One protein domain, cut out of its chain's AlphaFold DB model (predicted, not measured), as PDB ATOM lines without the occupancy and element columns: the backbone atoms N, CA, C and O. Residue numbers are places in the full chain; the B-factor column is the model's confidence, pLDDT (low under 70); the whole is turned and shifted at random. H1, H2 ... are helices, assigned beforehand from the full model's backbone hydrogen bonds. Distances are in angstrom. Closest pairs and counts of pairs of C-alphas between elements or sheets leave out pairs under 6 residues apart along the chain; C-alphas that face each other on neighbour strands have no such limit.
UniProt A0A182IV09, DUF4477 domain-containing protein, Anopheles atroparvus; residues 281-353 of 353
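What this domain is: This is residues 281 to 353 of the 353 residues of the protein "DUF4477 domain-containing protein" of Anopheles atroparvus (UniProt A0A182IV09). Three helices make an up-and-down bundle, each running against the one before it; H1 meets H3 with its first residues, 289 to 292, and the two splay apart beyond. The printed part has 73 residues with named helices H1, H2, H3 in chain order and no named strand: all helix. It is compact, radius of gyration of the C-alphas 11.8 A, spans 33 by 23 by 21 A.

How they stand to each other: H1, residues 289 to 305, touches H3, residues 336 to 352, with residues 289 to 292 alone, at a shallow tilt of 31 degrees, the same way; the closest C-alphas, Lys 289 and Ser 336, are 5.7 A apart. H2, residues 317 to 330, forms a hairpin with H3, closest C-alphas Leu 327 and Phe 343, 7.1 A. H1 and H2 are close but not clearly touching, closest C-alphas Ile 296 and His 324, 8.0 A. In H1, H2 and H3 every O i to N i+4 pair is within hydrogen-bond range.

Where its parts are: H1 spans 24.5 A from C-alpha 289 at (-40.861, 84.996, 237.952). H2 spans 20.4 A. H3 spans 24.6 A to C-alpha 352 at (-30.620, 82.455, 217.781).

The domain as a whole: The C-alphas farthest apart, Met 308 and Arg 333, are 33.8 A apart. The printed part has no cut; the link H1 to H2 is long. Residues 281 to 282, 308 and 353 have pLDDT under 70.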
ATOM      1  N   THR A 281     -39.756  73.785 223.686       57.84
ATOM      2  CA  THR A 281     -40.395  72.877 224.654       57.84
ATOM      3  C   THR A 281     -39.579  72.666 225.933       57.84
ATOM      4  O   THR A 281     -40.140  72.338 226.974       57.84
ATOM      5  N   ASP A 282     -38.265  72.919 225.913       64.81
ATOM      6  CA  ASP A 282     -37.410  72.758 227.098       64.81
ATOM      7  C   ASP A 282     -37.659  73.847 228.162       64.81
ATOM      8  O   ASP A 282     -37.255  73.703 229.315       64.81
ATOM      9  N   LEU A 283     -38.374  74.926 227.817       70.38
ATOM     10  CA  LEU A 283     -38.671  76.066 228.699       70.38
ATOM     11  C   LEU A 283     -40.020  75.946 229.435       70.38
ATOM     12  O   LEU A 283     -40.419  76.863 230.159       70.38
ATOM     13  N   ASP A 284     -40.746  74.835 229.291       72.56
ATOM     14  CA  ASP A 284     -42.102  74.671 229.849       72.56
ATOM     15  C   ASP A 284     -42.147  74.506 231.377       72.56
ATOM     16  O   ASP A 284     -43.192  74.705 232.012       72.56
ATOM     17  N   HIS A 285     -40.997  74.233 231.993       77.44
ATOM     18  CA  HIS A 285     -40.826  74.224 233.445       77.44
ATOM     19  C   HIS A 285     -40.809  75.643 234.056       77.44
ATOM     20  O   HIS A 285     -41.056  75.810 235.251       77.44
ATOM     21  N   ILE A 286     -40.593  76.691 233.249       80.81
ATOM     22  CA  ILE A 286     -40.554  78.084 233.709       80.81
ATOM     23  C   ILE A 286     -41.966  78.669 233.660       80.81
ATOM     24  O   ILE A 286     -42.446  79.104 232.614       80.81
ATOM     25  N   ARG A 287     -42.640  78.662 234.816       78.31
ATOM     26  CA  ARG A 287     -44.037  79.127 234.969       78.31
ATOM     27  C   ARG A 287     -44.210  80.389 235.815       78.31
ATOM     28  O   ARG A 287     -45.317  80.888 235.951       78.31
ATOM     29  N   SER A 288     -43.140  80.876 236.440       85.69
ATOM     30  CA  SER A 288     -43.197  81.993 237.389       85.69
ATOM     31  C   SER A 288     -41.918  82.823 237.330       85.69
ATOM     32  O   SER A 288     -40.855  82.309 236.976       85.69
ATOM     33  N   LYS A 289     -42.006  84.088 237.762       83.56
ATOM     34  CA  LYS A 289     -40.861  84.996 237.952       83.56
ATOM     35  C   LYS A 289     -39.755  84.374 238.805       83.56
ATOM     36  O   LYS A 289     -38.575  84.608 238.560       83.56
ATOM     37  N   PHE A 290     -40.138  83.565 239.792       84.50
ATOM     38  CA  PHE A 290     -39.192  82.857 240.648       84.50
ATOM     39  C   PHE A 290     -38.375  81.822 239.860       84.50
ATOM     40  O   PHE A 290     -37.150  81.827 239.945       84.50
ATOM     41  N   HIS A 291     -39.030  81.017 239.017       82.69
ATOM     42  CA  HIS A 291     -38.357  80.029 238.168       82.69
ATOM     43  C   HIS A 291     -37.421  80.688 237.149       82.69
ATOM     44  O   HIS A 291     -36.323  80.195 236.926       82.69
ATOM     45  N   ALA A 292     -37.809  81.833 236.581       83.00
ATOM     46  CA  ALA A 292     -36.941  82.594 235.683       83.00
ATOM     47  C   ALA A 292     -35.686  83.124 236.405       83.00
ATOM     48  O   ALA A 292     -34.577  83.035 235.884       83.00
ATOM     49  N   LYS A 293     -35.833  83.624 237.641       85.31
ATOM     50  CA  LYS A 293     -34.697  84.075 238.460       85.31
ATOM     51  C   LYS A 293     -33.766  82.917 238.833       85.31
ATOM     52  O   LYS A 293     -32.549  83.083 238.777       85.31
ATOM     53  N   GLN A 294     -34.338  81.766 239.186       86.75
ATOM     54  CA  GLN A 294     -33.590  80.550 239.496       86.75
ATOM     55  C   GLN A 294     -32.818  80.052 238.272       86.75
ATOM     56  O   GLN A 294     -31.615  79.843 238.359       86.75
ATOM     57  N   PHE A 295     -33.466  80.006 237.106       86.81
ATOM     58  CA  PHE A 295     -32.823  79.640 235.847       86.81
ATOM     59  C   PHE A 295     -31.621  80.541 235.524       86.81
ATOM     60  O   PHE A 295     -30.554  80.046 235.180       86.81
ATOM     61  N   ILE A 296     -31.752  81.865 235.673       86.19
ATOM     62  CA  ILE A 296     -30.642  82.800 235.417       86.19
ATOM     63  C   ILE A 296     -29.477  82.570 236.391       86.19
ATOM     64  O   ILE A 296     -28.315  82.681 235.993       86.19
ATOM     65  N   ALA A 297     -29.767  82.281 237.661       85.81
ATOM     66  CA  ALA A 297     -28.744  81.990 238.661       85.81
ATOM     67  C   ALA A 297     -28.003  80.684 238.339       85.81
ATOM     68  O   ALA A 297     -26.772  80.675 238.316       85.81
ATOM     69  N   ASP A 298     -28.746  79.631 237.997       83.69
ATOM     70  CA  ASP A 298     -28.196  78.332 237.608       83.69
ATOM     71  C   ASP A 298     -27.357  78.446 236.330       83.69
ATOM     72  O   ASP A 298     -26.283  77.861 236.222       83.69
ATOM     73  N   GLU A 299     -27.799  79.253 235.368       84.44
ATOM     74  CA  GLU A 299     -27.086  79.469 234.112       84.44
ATOM     75  C   GLU A 299     -25.801  80.294 234.300       84.44
ATOM     76  O   GLU A 299     -24.790  80.048 233.637       84.44
ATOM     77  N   ARG A 300     -25.793  81.243 235.245       83.25
ATOM     78  CA  ARG A 300     -24.570  81.951 235.660       83.25
ATOM     79  C   ARG A 300     -23.586  81.022 236.358       83.25
ATOM     80  O   ARG A 300     -22.397  81.086 236.053       83.25
ATOM     81  N   ALA A 301     -24.072  80.155 237.245       83.12
ATOM     82  CA  ALA A 301     -23.245  79.158 237.916       83.12
ATOM     83  C   ALA A 301     -22.632  78.181 236.901       83.12
ATOM     84  O   ALA A 301     -21.417  77.992 236.878       83.12
ATOM     85  N   LYS A 302     -23.436  77.668 235.960       82.44
ATOM     86  CA  LYS A 302     -22.962  76.791 234.877       82.44
ATOM     87  C   LYS A 302     -21.928  77.466 233.985       82.44
ATOM     88  O   LYS A 302     -20.944  76.830 233.628       82.44
ATOM     89  N   ARG A 303     -22.087  78.753 233.660       77.81
ATOM     90  CA  ARG A 303     -21.063  79.502 232.909       77.81
ATOM     91  C   ARG A 303     -19.749  79.681 233.668       77.81
ATOM     92  O   ARG A 303     -18.708  79.747 233.023       77.81
ATOM     93  N   ALA A 304     -19.797  79.790 234.994       79.06
ATOM     94  CA  ALA A 304     -18.605  79.927 235.825       79.06
ATOM     95  C   ALA A 304     -17.869  78.591 236.012       79.06
ATOM     96  O   ALA A 304     -16.641  78.568 236.014       79.06
ATOM     97  N   GLU A 305     -18.611  77.489 236.156       78.62
ATOM     98  CA  GLU A 305     -18.049  76.169 236.461       78.62
ATOM     99  C   GLU A 305     -17.741  75.336 235.207       78.62
ATOM    100  O   GLU A 305     -16.650  74.784 235.096       78.62
ATOM    101  N   ASN A 306     -18.678  75.241 234.254       79.56
ATOM    102  CA  ASN A 306     -18.573  74.395 233.060       79.56
ATOM    103  C   ASN A 306     -19.271  75.042 231.844       79.56
ATOM    104  O   ASN A 306     -20.447  74.759 231.581       79.56
ATOM    105  N   PRO A 307     -18.562  75.843 231.023       71.88
ATOM    106  CA  PRO A 307     -19.176  76.595 229.925       71.88
ATOM    107  C   PRO A 307     -19.835  75.699 228.867       71.88
ATOM    108  O   PRO A 307     -20.760  76.134 228.195       71.88
ATOM    109  N   MET A 308     -19.426  74.431 228.759       68.50
ATOM    110  CA  MET A 308     -19.998  73.453 227.823       68.50
ATOM    111  C   MET A 308     -21.402  72.953 228.210       68.50
ATOM    112  O   MET A 308     -22.087  72.372 227.373       68.50
ATOM    113  N   GLN A 309     -21.827  73.139 229.465       72.81
ATOM    114  CA  GLN A 309     -23.145  72.710 229.959       72.81
ATOM    115  C   GLN A 309     -24.180  73.846 229.978       72.81
ATOM    116  O   GLN A 309     -25.360  73.591 230.218       72.81
ATOM    117  N   ALA A 310     -23.749  75.089 229.742       76.38
ATOM    118  CA  ALA A 310     -24.638  76.239 229.667       76.38
ATOM    119  C   ALA A 310     -25.392  76.245 228.328       76.38
ATOM    120  O   ALA A 310     -24.793  76.133 227.252       76.38
ATOM    121  N   ILE A 311     -26.709  76.429 228.395       75.44
ATOM    122  CA  ILE A 311     -27.601  76.569 227.233       75.44
ATOM    123  C   ILE A 311     -27.189  77.790 226.398       75.44
ATOM    124  O   ILE A 311     -27.222  77.780 225.171       75.44
ATOM    125  N   THR A 312     -26.731  78.838 227.073       76.94
ATOM    126  CA  THR A 312     -26.346  80.121 226.487       76.94
ATOM    127  C   THR A 312     -24.825  80.246 226.285       76.94
ATOM    128  O   THR A 312     -24.291  81.345 226.152       76.94
ATOM    129  N   SER A 313     -24.104  79.121 226.217       74.50
ATOM    130  CA  SER A 313     -22.641  79.058 226.028       74.50
ATOM    131  C   SER A 313     -22.116  79.790 224.787       74.50
ATOM    132  O   SER A 313     -20.996  80.292 224.806       74.50
ATOM    133  N   LYS A 314     -22.932  79.897 223.733       72.19
ATOM    134  CA  LYS A 314     -22.596  80.602 222.485       72.19
ATOM    135  C   LYS A 314     -22.693  82.128 222.579       72.19
ATOM    136  O   LYS A 314     -22.143  82.822 221.734       72.19
ATOM    137  N   VAL A 315     -23.377  82.647 223.598       77.69
ATOM    138  CA  VAL A 315     -23.630  84.081 223.766       77.69
ATOM    139  C   VAL A 315     -22.518  84.707 224.597       77.69
ATOM    140  O   VAL A 315     -22.168  84.189 225.664       77.69
ATOM    141  N   SER A 316     -21.989  85.846 224.141       78.75
ATOM    142  CA  SER A 316     -20.945  86.570 224.872       78.75
ATOM    143  C   SER A 316     -21.429  87.014 226.259       78.75
ATOM    144  O   SER A 316     -22.603  87.331 226.469       78.75
ATOM    145  N   GLY A 317     -20.511  87.092 227.229       77.94
ATOM    146  CA  GLY A 317     -20.848  87.520 228.594       77.94
ATOM    147  C   GLY A 317     -21.474  88.921 228.657       77.94
ATOM    148  O   GLY A 317     -22.340  89.171 229.493       77.94
ATOM    149  N   ALA A 318     -21.095  89.809 227.733       77.94
ATOM    150  CA  ALA A 318     -21.672  91.145 227.605       77.94
ATOM    151  C   ALA A 318     -23.141  91.101 227.152       77.94
ATOM    152  O   ALA A 318     -23.992  91.716 227.790       77.94
ATOM    153  N   GLN A 319     -23.457  90.320 226.113       81.50
ATOM    154  CA  GLN A 319     -24.831  90.152 225.621       81.50
ATOM    155  C   GLN A 319     -25.739  89.503 226.672       81.50
ATOM    156  O   GLN A 319     -26.877  89.929 226.861       81.50
ATOM    157  N   PHE A 320     -25.232  88.511 227.410       82.44
ATOM    158  CA  PHE A 320     -26.002  87.874 228.478       82.44
ATOM    159  C   PHE A 320     -26.251  88.808 229.673       82.44
ATOM    160  O   PHE A 320     -27.324  88.774 230.280       82.44
ATOM    161  N   ASN A 321     -25.282  89.661 230.013       83.12
ATOM    162  CA  ASN A 321     -25.467  90.670 231.051       83.12
ATOM    163  C   ASN A 321     -26.447  91.765 230.619       83.12
ATOM    164  O   ASN A 321     -27.299  92.132 231.424       83.12
ATOM    165  N   ASP A 322     -26.386  92.237 229.373       84.50
ATOM    166  CA  ASP A 322     -27.365  93.194 228.845       84.50
ATOM    167  C   ASP A 322     -28.785  92.611 228.906       84.50
ATOM    168  O   ASP A 322     -29.662  93.204 229.536       84.50
ATOM    169  N   PHE A 323     -28.972  91.381 228.412       86.38
ATOM    170  CA  PHE A 323     -30.219  90.625 228.558       86.38
ATOM    171  C   PHE A 323     -30.711  90.599 230.005       86.38
ATOM    172  O   PHE A 323     -31.820  91.044 230.280       86.38
ATOM    173  N   HIS A 324     -29.870  90.187 230.958       85.19
ATOM    174  CA  HIS A 324     -30.258  90.163 232.368       85.19
ATOM    175  C   HIS A 324     -30.682  91.543 232.890       85.19
ATOM    176  O   HIS A 324     -31.665  91.646 233.623       85.19
ATOM    177  N   THR A 325     -29.967  92.611 232.527       82.81
ATOM    178  CA  THR A 325     -30.315  93.960 232.994       82.81
ATOM    179  C   THR A 325     -31.648  94.447 232.442       82.81
ATOM    180  O   THR A 325     -32.413  95.053 233.190       82.81
ATOM    181  N   ARG A 326     -31.960  94.158 231.172       83.44
ATOM    182  CA  ARG A 326     -33.256  94.486 230.558       83.44
ATOM    183  C   ARG A 326     -34.387  93.735 231.251       83.44
ATOM    184  O   ARG A 326     -35.354  94.345 231.701       83.44
ATOM    185  N   LEU A 327     -34.180  92.444 231.477       85.12
ATOM    186  CA  LEU A 327     -35.123  91.556 232.146       85.12
ATOM    187  C   LEU A 327     -35.435  92.016 233.578       85.12
ATOM    188  O   LEU A 327     -36.589  92.047 234.007       85.12
ATOM    189  N   MET A 328     -34.416  92.449 234.323       83.88
ATOM    190  CA  MET A 328     -34.594  92.919 235.699       83.88
ATOM    191  C   MET A 328     -35.278  94.293 235.793       83.88
ATOM    192  O   MET A 328     -35.908  94.569 236.814       83.88
ATOM    193  N   ARG A 329     -35.230  95.135 234.748       85.44
ATOM    194  CA  ARG A 329     -36.016  96.387 234.700       85.44
ATOM    195  C   ARG A 329     -37.513  96.111 234.621       85.44
ATOM    196  O   ARG A 329     -38.297  96.793 235.279       85.44
ATOM    197  N   GLU A 330     -37.895  95.083 233.872       82.19
ATOM    198  CA  GLU A 330     -39.297  94.708 233.669       82.19
ATOM    199  C   GLU A 330     -39.838  93.762 234.760       82.19
ATOM    200  O   GLU A 330     -41.047  93.549 234.879       82.19
ATOM    201  N   PHE A 331     -38.963  93.272 235.647       82.56
ATOM    202  CA  PHE A 331     -39.310  92.358 236.740       82.56
ATOM    203  C   PHE A 331     -40.383  92.907 237.686       82.56
ATOM    204  O   PHE A 331     -41.271  92.161 238.100       82.56
ATOM    205  N   ASN A 332     -40.337  94.201 238.011       79.62
ATOM    206  CA  ASN A 332     -41.305  94.838 238.913       79.62
ATOM    207  C   ASN A 332     -42.494  95.478 238.180       79.62
ATOM    208  O   ASN A 332     -43.464  95.853 238.831       79.62
ATOM    209  N   ARG A 333     -42.423  95.614 236.850       82.19
ATOM    210  CA  ARG A 333     -43.421  96.331 236.040       82.19
ATOM    211  C   ARG A 333     -44.527  95.422 235.519       82.19
ATOM    212  O   ARG A 333     -45.677  95.836 235.467       82.19
ATOM    213  N   LEU A 334     -44.182  94.190 235.151       83.25
ATOM    214  CA  LEU A 334     -45.102  93.269 234.484       83.25
ATOM    215  C   LEU A 334     -45.757  92.278 235.441       83.25
ATOM    216  O   LEU A 334     -45.234  91.992 236.522       83.25
ATOM    217  N   SER A 335     -46.887  91.701 235.033       84.31
ATOM    218  CA  SER A 335     -47.481  90.568 235.740       84.31
ATOM    219  C   SER A 335     -46.575  89.328 235.638       84.31
ATOM    220  O   SER A 335     -45.627  89.278 234.854       84.31
ATOM    221  N   SER A 336     -46.811  88.314 236.475       81.81
ATOM    222  CA  SER A 336     -45.984  87.096 236.457       81.81
ATOM    223  C   SER A 336     -46.093  86.298 235.156       81.81
ATOM    224  O   SER A 336     -45.097  85.704 234.751       81.81
ATOM    225  N   ALA A 337     -47.250  86.326 234.490       82.56
ATOM    226  CA  ALA A 337     -47.472  85.634 233.226       82.56
ATOM    227  C   ALA A 337     -46.797  86.367 232.056       82.56
ATOM    228  O   ALA A 337     -46.038  85.752 231.307       82.56
ATOM    229  N   ASP A 338     -46.990  87.685 231.965       84.25
ATOM    230  CA  ASP A 338     -46.426  88.509 230.883       84.25
ATOM    231  C   ASP A 338     -44.896  88.531 230.939       84.25
ATOM    232  O   ASP A 338     -44.212  88.436 229.924       84.25
ATOM    233  N   PHE A 339     -44.345  88.567 232.154       87.31
ATOM    234  CA  PHE A 339     -42.908  88.486 232.376       87.31
ATOM    235  C   PHE A 339     -42.311  87.158 231.892       87.31
ATOM    236  O   PHE A 339     -41.227  87.139 231.317       87.31
ATOM    237  N   VAL A 340     -42.997  86.036 232.128       85.25
ATOM    238  CA  VAL A 340     -42.525  84.715 231.686       85.25
ATOM    239  C   VAL A 340     -42.608  84.588 230.161       85.25
ATOM    240  O   VAL A 340     -41.724  83.971 229.568       85.25
ATOM    241  N   ALA A 341     -43.615  85.191 229.524       84.31
ATOM    242  CA  ALA A 341     -43.716  85.245 228.067       84.31
ATOM    243  C   ALA A 341     -42.551  86.036 227.449       84.31
ATOM    244  O   ALA A 341     -41.836  85.490 226.609       84.31
ATOM    245  N   LEU A 342     -42.287  87.252 227.947       85.75
ATOM    246  CA  LEU A 342     -41.143  88.059 227.506       85.75
ATOM    247  C   LEU A 342     -39.806  87.363 227.765       85.75
ATOM    248  O   LEU A 342     -38.943  87.342 226.895       85.75
ATOM    249  N   PHE A 343     -39.646  86.734 228.933       86.88
ATOM    250  CA  PHE A 343     -38.445  85.968 229.262       86.88
ATOM    251  C   PHE A 343     -38.170  84.873 228.221       86.88
ATOM    252  O   PHE A 343     -37.036  84.724 227.769       86.88
ATOM    253  N   LYS A 344     -39.194  84.096 227.836       84.31
ATOM    254  CA  LYS A 344     -39.047  83.021 226.844       84.31
ATOM    255  C   LYS A 344     -38.734  83.574 225.453       84.31
ATOM    256  O   LYS A 344     -37.893  83.008 224.761       84.31
ATOM    257  N   GLU A 345     -39.383  84.665 225.057       85.69
ATOM    258  CA  GLU A 345     -39.168  85.312 223.760       85.69
ATOM    259  C   GLU A 345     -37.747  85.877 223.632       85.69
ATOM    260  O   GLU A 345     -37.025  85.539 222.692       85.69
ATOM    261  N   GLU A 346     -37.302  86.660 224.618       84.12
ATOM    262  CA  GLU A 346     -35.969  87.260 224.619       84.12
ATOM    263  C   GLU A 346     -34.860  86.204 224.739       84.12
ATOM    264  O   GLU A 346     -33.828  86.321 224.080       84.12
ATOM    265  N   LEU A 347     -35.065  85.138 225.521       83.38
ATOM    266  CA  LEU A 347     -34.091  84.052 225.644       83.38
ATOM    267  C   LEU A 347     -33.953  83.256 224.338       83.38
ATOM    268  O   LEU A 347     -32.843  82.880 223.961       83.38
ATOM    269  N   LEU A 348     -35.052  83.025 223.614       80.81
ATOM    270  CA  LEU A 348     -35.002  82.390 222.296       80.81
ATOM    271  C   LEU A 348     -34.349  83.296 221.247       80.81
ATOM    272  O   LEU A 348     -33.608  82.794 220.400       80.81
ATOM    273  N   ALA A 349     -34.581  84.610 221.309       80.62
ATOM    274  CA  ALA A 349     -33.897  85.580 220.456       80.62
ATOM    275  C   ALA A 349     -32.382  85.589 220.717       80.62
ATOM    276  O   ALA A 349     -31.598  85.561 219.772       80.62
ATOM    277  N   LEU A 350     -31.979  85.525 221.989       79.31
ATOM    278  CA  LEU A 350     -30.581  85.498 222.422       79.31
ATOM    279  C   LEU A 350     -29.834  84.228 221.984       79.31
ATOM    280  O   LEU A 350     -28.642  84.276 221.715       79.31
ATOM    281  N   ILE A 351     -30.506  83.074 221.936       77.06
ATOM    282  CA  ILE A 351     -29.884  81.802 221.521       77.06
ATOM    283  C   ILE A 351     -29.780  81.690 219.990       77.06
ATOM    284  O   ILE A 351     -28.958  80.927 219.480       77.06
ATOM    285  N   ARG A 352     -30.629  82.418 219.252       70.75
ATOM    286  CA  ARG A 352     -30.620  82.455 217.781       70.75
ATOM    287  C   ARG A 352     -29.638  83.476 217.201       70.75
ATOM    288  O   ARG A 352     -29.275  83.310 216.038       70.75
ATOM    289  N   SER A 353     -29.254  84.502 217.967       57.84
ATOM    290  CA  SER A 353     -28.183  85.452 217.623       57.84
ATOM    291  C   SER A 353     -26.809  84.844 217.849       57.84
ATOM    292  O   SER A 353     -25.931  85.064 216.990       57.84
TER     293      SER A 353